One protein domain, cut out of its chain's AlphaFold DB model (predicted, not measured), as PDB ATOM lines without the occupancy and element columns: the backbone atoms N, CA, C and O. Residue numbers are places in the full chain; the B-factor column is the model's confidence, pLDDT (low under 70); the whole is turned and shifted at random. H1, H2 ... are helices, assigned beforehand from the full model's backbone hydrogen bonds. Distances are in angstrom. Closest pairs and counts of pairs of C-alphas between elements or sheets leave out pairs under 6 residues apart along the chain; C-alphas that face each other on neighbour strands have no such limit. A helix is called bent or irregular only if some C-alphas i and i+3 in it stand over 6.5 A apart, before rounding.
ATOM      1  N   ASP A 379     152.277 180.559 180.792       82.38
ATOM      2  CA  ASP A 379     150.960 181.126 180.440       82.38
ATOM      3  C   ASP A 379     151.013 181.995 179.168       82.38
ATOM      4  O   ASP A 379     150.071 182.046 178.378       82.38
ATOM      5  N   PHE A 380     152.147 182.674 178.943       81.88
ATOM      6  CA  PHE A 380     152.382 183.546 177.788       81.88
ATOM      7  C   PHE A 380     153.710 183.204 177.093       81.88
ATOM      8  O   PHE A 380     154.690 183.949 177.238       81.88
ATOM      9  N   PRO A 381     153.756 182.122 176.292       80.38
ATOM     10  CA  PRO A 381     155.000 181.607 175.716       80.38
ATOM     11  C   PRO A 381     155.731 182.635 174.840       80.38
ATOM     12  O   PRO A 381     156.957 182.670 174.832       80.38
ATOM     13  N   TRP A 382     154.997 183.524 174.160       79.69
ATOM     14  CA  TRP A 382     155.543 184.558 173.266       79.69
ATOM     15  C   TRP A 382     156.229 185.736 173.959       79.69
ATOM     16  O   TRP A 382     156.992 186.443 173.313       79.69
ATOM     17  N   ARG A 383     155.923 185.991 175.235       77.12
ATOM     18  CA  ARG A 383     156.478 187.135 175.980       77.12
ATOM     19  C   ARG A 383     157.490 186.698 177.019       77.12
ATOM     20  O   ARG A 383     158.482 187.383 177.228       77.12
ATOM     21  N   ARG A 384     157.216 185.589 177.706       73.81
ATOM     22  CA  ARG A 384     158.039 185.128 178.817       73.81
ATOM     23  C   ARG A 384     158.089 183.610 178.817       73.81
ATOM     24  O   ARG A 384     157.212 182.959 179.376       73.81
ATOM     25  N   LEU A 385     159.148 183.073 178.222       78.50
ATOM     26  CA  LEU A 385     159.538 181.685 178.420       78.50
ATOM     27  C   LEU A 385     160.718 181.661 179.407       78.50
ATOM     28  O   LEU A 385     161.735 182.297 179.128       78.50
ATOM     29  N   PRO A 386     160.616 180.982 180.563       69.56
ATOM     30  CA  PRO A 386     161.724 180.891 181.508       69.56
ATOM     31  C   PRO A 386     162.805 179.946 180.956       69.56
ATOM     32  O   PRO A 386     162.779 178.735 181.191       69.56
ATOM     33  N   ILE A 387     163.744 180.505 180.190       75.06
ATOM     34  CA  ILE A 387     164.929 179.816 179.668       75.06
ATOM     35  C   ILE A 387     166.152 180.336 180.421       75.06
ATOM     36  O   ILE A 387     166.373 181.540 180.528       75.06
ATOM     37  N   ASN A 388     166.976 179.425 180.934       75.38
ATOM     38  CA  ASN A 388     168.225 179.795 181.590       75.38
ATOM     39  C   ASN A 388     169.315 180.052 180.537       75.38
ATOM     40  O   ASN A 388     170.038 179.134 180.149       75.38
ATOM     41  N   PHE A 389     169.472 181.306 180.108       71.31
ATOM     42  CA  PHE A 389     170.510 181.727 179.150       71.31
ATOM     43  C   PHE A 389     171.934 181.762 179.737       71.31
ATOM     44  O   PHE A 389     172.908 181.964 179.010       71.31
ATOM     45  N   ALA A 390     172.090 181.503 181.041       65.12
ATOM     46  CA  ALA A 390     173.373 181.555 181.747       65.12
ATOM     47  C   ALA A 390     174.473 180.690 181.094       65.12
ATOM     48  O   ALA A 390     175.639 181.083 181.080       65.12
ATOM     49  N   ALA A 391     174.109 179.551 180.493       63.09
ATOM     50  CA  ALA A 391     175.050 178.659 179.814       63.09
ATOM     51  C   ALA A 391     175.554 179.186 178.451       63.09
ATOM     52  O   ALA A 391     176.644 178.805 178.022       63.09
ATOM     53  N   ALA A 392     174.796 180.066 177.785       60.53
ATOM     54  CA  ALA A 392     175.108 180.610 176.458       60.53
ATOM     55  C   ALA A 392     176.004 181.864 176.501       60.53
ATOM     56  O   ALA A 392     176.542 182.277 175.479       60.53
ATOM     57  N   SER A 393     176.237 182.428 177.690       57.56
ATOM     58  CA  SER A 393     177.040 183.643 177.916       57.56
ATOM     59  C   SER A 393     178.529 183.536 177.537       57.56
ATOM     60  O   SER A 393     179.244 184.536 177.557       57.56
ATOM     61  N   LYS A 394     179.024 182.338 177.185       62.44
ATOM     62  CA  LYS A 394     180.430 182.111 176.801       62.44
ATOM     63  C   LYS A 394     180.783 182.629 175.401       62.44
ATOM     64  O   LYS A 394     181.967 182.770 175.105       62.44
ATOM     65  N   SER A 395     179.801 182.923 174.548       59.53
ATOM     66  CA  SER A 395     180.009 183.563 173.245       59.53
ATOM     67  C   SER A 395     179.167 184.832 173.124       59.53
ATOM     68  O   SER A 395     178.116 184.969 173.746       59.53
ATOM     69  N   LYS A 396     179.636 185.797 172.324       68.50
ATOM     70  CA  LYS A 396     178.874 187.010 172.009       68.50
ATOM     71  C   LYS A 396     177.638 186.606 171.197       68.50
ATOM     72  O   LYS A 396     177.759 186.356 170.000       68.50
ATOM     73  N   SER A 397     176.486 186.479 171.858       67.19
ATOM     74  CA  SER A 397     175.213 186.189 171.191       67.19
ATOM     75  C   SER A 397     174.832 187.361 170.288       67.19
ATOM     76  O   SER A 397     174.869 188.515 170.714       67.19
ATOM     77  N   PHE A 398     174.491 187.059 169.036       72.44
ATOM     78  CA  PHE A 398     173.913 188.025 168.099       72.44
ATOM     79  C   PHE A 398     172.395 188.161 168.267       72.44
ATOM     80  O   PHE A 398     171.817 189.084 167.705       72.44
ATOM     81  N   PHE A 399     171.774 187.259 169.031       75.88
ATOM     82  CA  PHE A 399     170.341 187.246 169.292       75.88
ATOM     83  C   PHE A 399     170.039 187.837 170.665       75.88
ATOM     84  O   PHE A 399     170.748 187.584 171.646       75.88
ATOM     85  N   THR A 400     168.982 188.638 170.710       83.56
ATOM     86  CA  THR A 400     168.357 189.097 171.951       83.56
ATOM     87  C   THR A 400     167.502 187.986 172.563       83.56
ATOM     88  O   THR A 400     167.012 187.102 171.864       83.56
ATOM     89  N   GLU A 401     167.264 188.051 173.875       80.19
ATOM     90  CA  GLU A 401     166.431 187.062 174.580       80.19
ATOM     91  C   GLU A 401     165.003 186.987 174.001       80.19
ATOM     92  O   GLU A 401     164.413 185.909 173.924       80.19
ATOM     93  N   GLU A 402     164.457 188.117 173.536       80.50
ATOM     94  CA  GLU A 402     163.150 188.178 172.867       80.50
ATOM     95  C   GLU A 402     163.161 187.461 171.506       80.50
ATOM     96  O   GLU A 402     162.205 186.762 171.164       80.50
ATOM     97  N   GLU A 403     164.246 187.598 170.738       82.88
ATOM     98  CA  GLU A 403     164.426 186.906 169.457       82.88
ATOM     99  C   GLU A 403     164.596 185.397 169.656       82.88
ATOM    100  O   GLU A 403     164.007 184.620 168.904       82.88
ATOM    101  N   ASP A 404     165.316 184.973 170.695       83.69
ATOM    102  CA  ASP A 404     165.480 183.558 171.040       83.69
ATOM    103  C   ASP A 404     164.141 182.911 171.437       83.69
ATOM    104  O   ASP A 404     163.804 181.824 170.955       83.69
ATOM    105  N   ILE A 405     163.325 183.594 172.254       84.56
ATOM    106  CA  ILE A 405     161.963 183.151 172.607       84.56
ATOM    107  C   ILE A 405     161.081 183.073 171.354       84.56
ATOM    108  O   ILE A 405     160.331 182.107 171.171       84.56
ATOM    109  N   PHE A 406     161.171 184.071 170.473       84.06
ATOM    110  CA  PHE A 406     160.407 184.100 169.231       84.06
ATOM    111  C   PHE A 406     160.769 182.928 168.316       84.06
ATOM    112  O   PHE A 406     159.876 182.219 167.848       84.06
ATOM    113  N   VAL A 407     162.063 182.676 168.096       85.06
ATOM    114  CA  VAL A 407     162.544 181.551 167.284       85.06
ATOM    115  C   VAL A 407     162.093 180.229 167.894       85.06
ATOM    116  O   VAL A 407     161.599 179.371 167.166       85.06
ATOM    117  N   LEU A 408     162.174 180.072 169.215       85.31
ATOM    118  CA  LEU A 408     161.767 178.840 169.881       85.31
ATOM    119  C   LEU A 408     160.264 178.553 169.722       85.31
ATOM    120  O   LEU A 408     159.886 177.437 169.368       85.31
ATOM    121  N   ASN A 409     159.395 179.553 169.884       86.00
ATOM    122  CA  ASN A 409     157.952 179.383 169.663       86.00
ATOM    123  C   ASN A 409     157.601 179.177 168.189       86.00
ATOM    124  O   ASN A 409     156.715 178.396 167.844       86.00
ATOM    125  N   LEU A 410     158.326 179.837 167.291       85.44
ATOM    126  CA  LEU A 410     158.132 179.654 165.863       85.44
ATOM    127  C   LEU A 410     158.594 178.260 165.402       85.44
ATOM    128  O   LEU A 410     157.956 177.669 164.530       85.44
ATOM    129  N   THR A 411     159.647 177.694 166.008       86.44
ATOM    130  CA  THR A 411     160.077 176.314 165.715       86.44
ATOM    131  C   THR A 411     159.041 175.269 166.110       86.44
ATOM    132  O   THR A 411     158.901 174.290 165.380       86.44
ATOM    133  N   THR A 412     158.275 175.452 167.192       84.12
ATOM    134  CA  THR A 412     157.215 174.486 167.533       84.12
ATOM    135  C   THR A 412     156.031 174.568 166.588       84.12
ATOM    136  O   THR A 412     155.506 173.532 166.196       84.12
ATOM    137  N   LEU A 413     155.655 175.773 166.148       84.19
ATOM    138  CA  LEU A 413     154.575 175.950 165.175       84.19
ATOM    139  C   LEU A 413     154.914 175.392 163.789       84.19
ATOM    140  O   LEU A 413     154.051 174.838 163.113       84.19
ATOM    141  N   LEU A 414     156.158 175.567 163.337       84.81
ATOM    142  CA  LEU A 414     156.593 175.127 162.006       84.81
ATOM    143  C   LEU A 414     157.134 173.692 161.987       84.81
ATOM    144  O   LEU A 414     157.304 173.124 160.904       84.81
ATOM    145  N   GLY A 415     157.413 173.121 163.157       80.12
ATOM    146  CA  GLY A 415     158.152 171.877 163.327       80.12
ATOM    147  C   GLY A 415     159.668 172.080 163.233       80.12
ATOM    148  O   GLY A 415     160.176 172.851 162.410       80.12
ATOM    149  N   TYR A 416     160.413 171.350 164.066       79.56
ATOM    150  CA  TYR A 416     161.876 171.386 164.069       79.56
ATOM    151  C   TYR A 416     162.433 170.973 162.700       79.56
ATOM    152  O   TYR A 416     161.925 170.047 162.072       79.56
ATOM    153  N   GLY A 417     163.497 171.630 162.239       78.44
ATOM    154  CA  GLY A 417     164.144 171.328 160.955       78.44
ATOM    155  C   GLY A 417     163.609 172.119 159.756       78.44
ATOM    156  O   GLY A 417     164.296 172.203 158.741       78.44
ATOM    157  N   ASN A 418     162.456 172.787 159.876       84.81
ATOM    158  CA  ASN A 418     161.892 173.638 158.819       84.81
ATOM    159  C   ASN A 418     162.460 175.071 158.845       84.81
ATOM    160  O   ASN A 418     161.723 176.062 158.861       84.81
ATOM    161  N   TRP A 419     163.788 175.191 158.826       83.31
ATOM    162  CA  TRP A 419     164.503 176.466 158.969       83.31
ATOM    163  C   TRP A 419     164.201 177.479 157.860       83.31
ATOM    164  O   TRP A 419     164.225 178.681 158.101       83.31
ATOM    165  N   GLU A 420     163.883 177.016 156.653       83.94
ATOM    166  CA  GLU A 420     163.559 177.889 155.519       83.94
ATOM    167  C   GLU A 420     162.209 178.594 155.707       83.94
ATOM    168  O   GLU A 420     162.098 179.807 155.520       83.94
ATOM    169  N   LYS A 421     161.197 177.858 156.187       84.62
ATOM    170  CA  LYS A 421     159.909 178.445 156.579       84.62
ATOM    171  C   LYS A 421     160.091 179.401 157.754       84.62
ATOM    172  O   LYS A 421     159.498 180.477 157.752       84.62
ATOM    173  N   LEU A 422     160.938 179.037 158.718       86.00
ATOM    174  CA  LEU A 422     161.246 179.881 159.870       86.00
ATOM    175  C   LEU A 422     161.914 181.191 159.449       86.00
ATOM    176  O   LEU A 422     161.495 182.252 159.900       86.00
ATOM    177  N   ARG A 423     162.882 181.139 158.527       83.00
ATOM    178  CA  ARG A 423     163.521 182.333 157.962       83.00
ATOM    179  C   ARG A 423     162.510 183.199 157.217       83.00
ATOM    180  O   ARG A 423     162.442 184.391 157.479       83.00
ATOM    181  N   SER A 424     161.677 182.609 156.360       84.81
ATOM    182  CA  SER A 424     160.641 183.355 155.633       84.81
ATOM    183  C   SER A 424     159.662 184.067 156.575       84.81
ATOM    184  O   SER A 424     159.301 185.221 156.347       84.81
ATOM    185  N   GLN A 425     159.254 183.412 157.666       79.75
ATOM    186  CA  GLN A 425     158.376 184.012 158.676       79.75
ATOM    187  C   GLN A 425     159.102 185.062 159.534       79.75
ATOM    188  O   GLN A 425     158.537 186.121 159.808       79.75
ATOM    189  N   GLY A 426     160.367 184.831 159.889       74.62
ATOM    190  CA  GLY A 426     161.210 185.803 160.593       74.62
ATOM    191  C   GLY A 426     161.490 187.062 159.765       74.62
ATOM    192  O   GLY A 426     161.438 188.179 160.279       74.62
ATOM    193  N   GLU A 427     161.691 186.921 158.455       71.12
ATOM    194  CA  GLU A 427     161.808 188.047 157.520       71.12
ATOM    195  C   GLU A 427     160.499 188.839 157.407       71.12
ATOM    196  O   GLU A 427     160.523 190.066 157.339       71.12
ATOM    197  N   ARG A 428     159.339 188.168 157.420       67.19
ATOM    198  CA  ARG A 428     158.028 188.844 157.432       67.19
ATOM    199  C   ARG A 428     157.803 189.633 158.719       67.19
ATOM    200  O   ARG A 428     157.304 190.752 158.651       67.19
ATOM    201  N   PHE A 429     158.193 189.080 159.863       60.25
ATOM    202  CA  PHE A 429     158.051 189.730 161.166       60.25
ATOM    203  C   PHE A 429     159.000 190.930 161.318       60.25
ATOM    204  O   PHE A 429     158.613 192.000 161.790       60.25
ATOM    205  N   SER A 430     160.228 190.796 160.815       59.19
ATOM    206  CA  SER A 430     161.256 191.833 160.917       59.19
ATOM    207  C   SER A 430     161.145 192.972 159.892       59.19
ATOM    208  O   SER A 430     161.830 193.991 159.994       59.19
ATOM    209  N   ARG A 431     160.214 192.867 158.935       51.03
ATOM    210  CA  ARG A 431     159.793 194.004 158.096       51.03
ATOM    211  C   ARG A 431     159.055 195.096 158.890       51.03
ATOM    212  O   ARG A 431     158.948 196.206 158.382       51.03
ATOM    213  N   GLY A 432     158.578 194.814 160.111       49.41
ATOM    214  CA  GLY A 432     157.856 195.773 160.968       49.41
ATOM    215  C   GLY A 432     158.629 196.307 162.187       49.41
ATOM    216  O   GLY A 432     158.321 197.386 162.686       49.41
ATOM    217  N   ARG A 433     159.655 195.598 162.663       48.62
ATOM    218  CA  ARG A 433     160.648 196.074 163.645       48.62
ATOM    219  C   ARG A 433     161.986 195.477 163.231       48.62
ATOM    220  O   ARG A 433     162.000 194.290 162.954       48.62
ATOM    221  N   ARG A 434     163.029 196.316 163.143       42.66
ATOM    222  CA  ARG A 434     164.445 196.033 162.789       42.66
ATOM    223  C   ARG A 434     164.756 194.578 162.369       42.66
ATOM    224  O   ARG A 434     164.588 193.665 163.164       42.66
ATOM    225  N   ARG A 435     165.262 194.411 161.134       41.84
ATOM    226  CA  ARG A 435     165.677 193.132 160.515       41.84
ATOM    227  C   ARG A 435     166.278 192.146 161.531       41.84
ATOM    228  O   ARG A 435     167.294 192.459 162.139       41.84
ATOM    229  N   LEU A 436     165.684 190.953 161.638       49.56
ATOM    230  CA  LEU A 436     166.346 189.788 162.223       49.56
ATOM    231  C   LEU A 436     167.400 189.348 161.204       49.56
ATOM    232  O   LEU A 436     167.059 188.738 160.184       49.56
ATOM    233  N   ASP A 437     168.664 189.668 161.450       45.12
ATOM    234  CA  ASP A 437     169.770 189.200 160.618       45.12
ATOM    235  C   ASP A 437     170.098 187.743 160.984       45.12
ATOM    236  O   ASP A 437     171.006 187.441 161.755       45.12
ATOM    237  N   MET A 438     169.320 186.806 160.436       45.50
ATOM    238  CA  MET A 438     169.620 185.376 160.523       45.50
ATOM    239  C   MET A 438     170.821 185.050 159.620       45.50
ATOM    240  O   MET A 438     170.724 185.252 158.405       45.50
ATOM    241  N   PRO A 439     171.941 184.518 160.152       40.53
ATOM    242  CA  PRO A 439     173.096 184.190 159.330       40.53
ATOM    243  C   PRO A 439     172.705 183.164 158.265       40.53
ATOM    244  O   PRO A 439     172.009 182.179 158.538       40.53
TER     245      PRO A 439
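This is residues 379 to 439 of the 537 residues of the protein "SWI/SNF-related matrix-associated actin-dependent regulator of chromatin, putative" of Eimeria brunetti (UniProt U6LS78). What does one see first on going along these coordinates? After a lead-in that runs past H2, the short helix H1 and the residues after it stick out as a loop, residues 390 to 397 standing free; then the long H2 and H3 make a V, meeting near the turn that joins them. The V is loosely formed, with H3 touching H2 through residues 421 to 422 alone, and a tail with no named element follows H3. What is it made of, and how large is it? The printed part has 61 residues with three named helices, in the order H1, H2, H3, and no named strand, and its class is all helix. The whole is compact, with a radius of gyration of the C-alphas of 12.1 A, and its C-alphas span 29 by 28 by 23 A.

How does the first helix stand to the others? H1, residues 389 to 394, touches no helix. It is apart from H2, residues 401 to 414, but only just, with the closest C-alphas 8.1 A from each other, and it is apart from H3, residues 419 to 430. Where do the second and third helices meet? H2 and H3 touch, with 5 pairs of C-alphas within 8 A, and H3 does so with residues 421 to 422 alone. Their closest C-alphas, those of Leu 410 and Leu 422, are 6.8 A apart. They run opposite ways at a steep tilt of 51 degrees, and their centres are 10.8 A apart. What do the backbone N and O atoms show? In H2 and H3 every O i to N i+4 pair is within hydrogen-bond range. In H1 0 of 2 such pairs are within range, and 1 of its 3 O i to N i+3 pairs is.

Where is the first helix? The printed part begins at Asp 379, with its C-alpha at (150.960, 181.126, 180.440), and reaches H1 at Phe 389, with its C-alpha at (170.510, 181.727, 179.150). H1 ends at Lys 394, and it is irregular: the C-alphas of Ala 391 and Lys 394 are 7.1 A apart, against about 5 A in a regular helix. Where is the longest helix? H2 has 14 residues, from Glu 401, with its C-alpha at (166.431, 187.062, 174.580), to Leu 414, and measures 19.9 A from first to last C-alpha. Where does the last helix run? H3 has 12 residues, from Trp 419 to Ser 430, and measures 15.8 A from first to last C-alpha. The C-alpha of Ser 430 is at (161.256, 191.833, 160.917).

How far does the printed part reach? The two C-alphas farthest apart are those of Lys 394 and Gly 432, at 30.8 A, and the first and last printed C-alphas, those of Asp 379 and Pro 439, are 30.7 A apart. How are the helices linked, and is anything missing between them? The link from H1 to H2 is short, with 6 residues, and the link from H2 to H3 is tight, with 4 residues. The printed part has no cut. Which stretches stand free, and what is left without them? Residues 390 to 397, of which 390 to 394 belong to H1, and residues 429 to 434 stand free. The body without them has 47 residues and spans 27 by 23 by 17 A. Where is the model's confidence low? The mean pLDDT of the printed part is 72.3, and 21 residues are under 70: residue 386, residues 390 to 397 and residues 428 to 439. The mean is 63 in H1, 84 in H2 and 76 in H3.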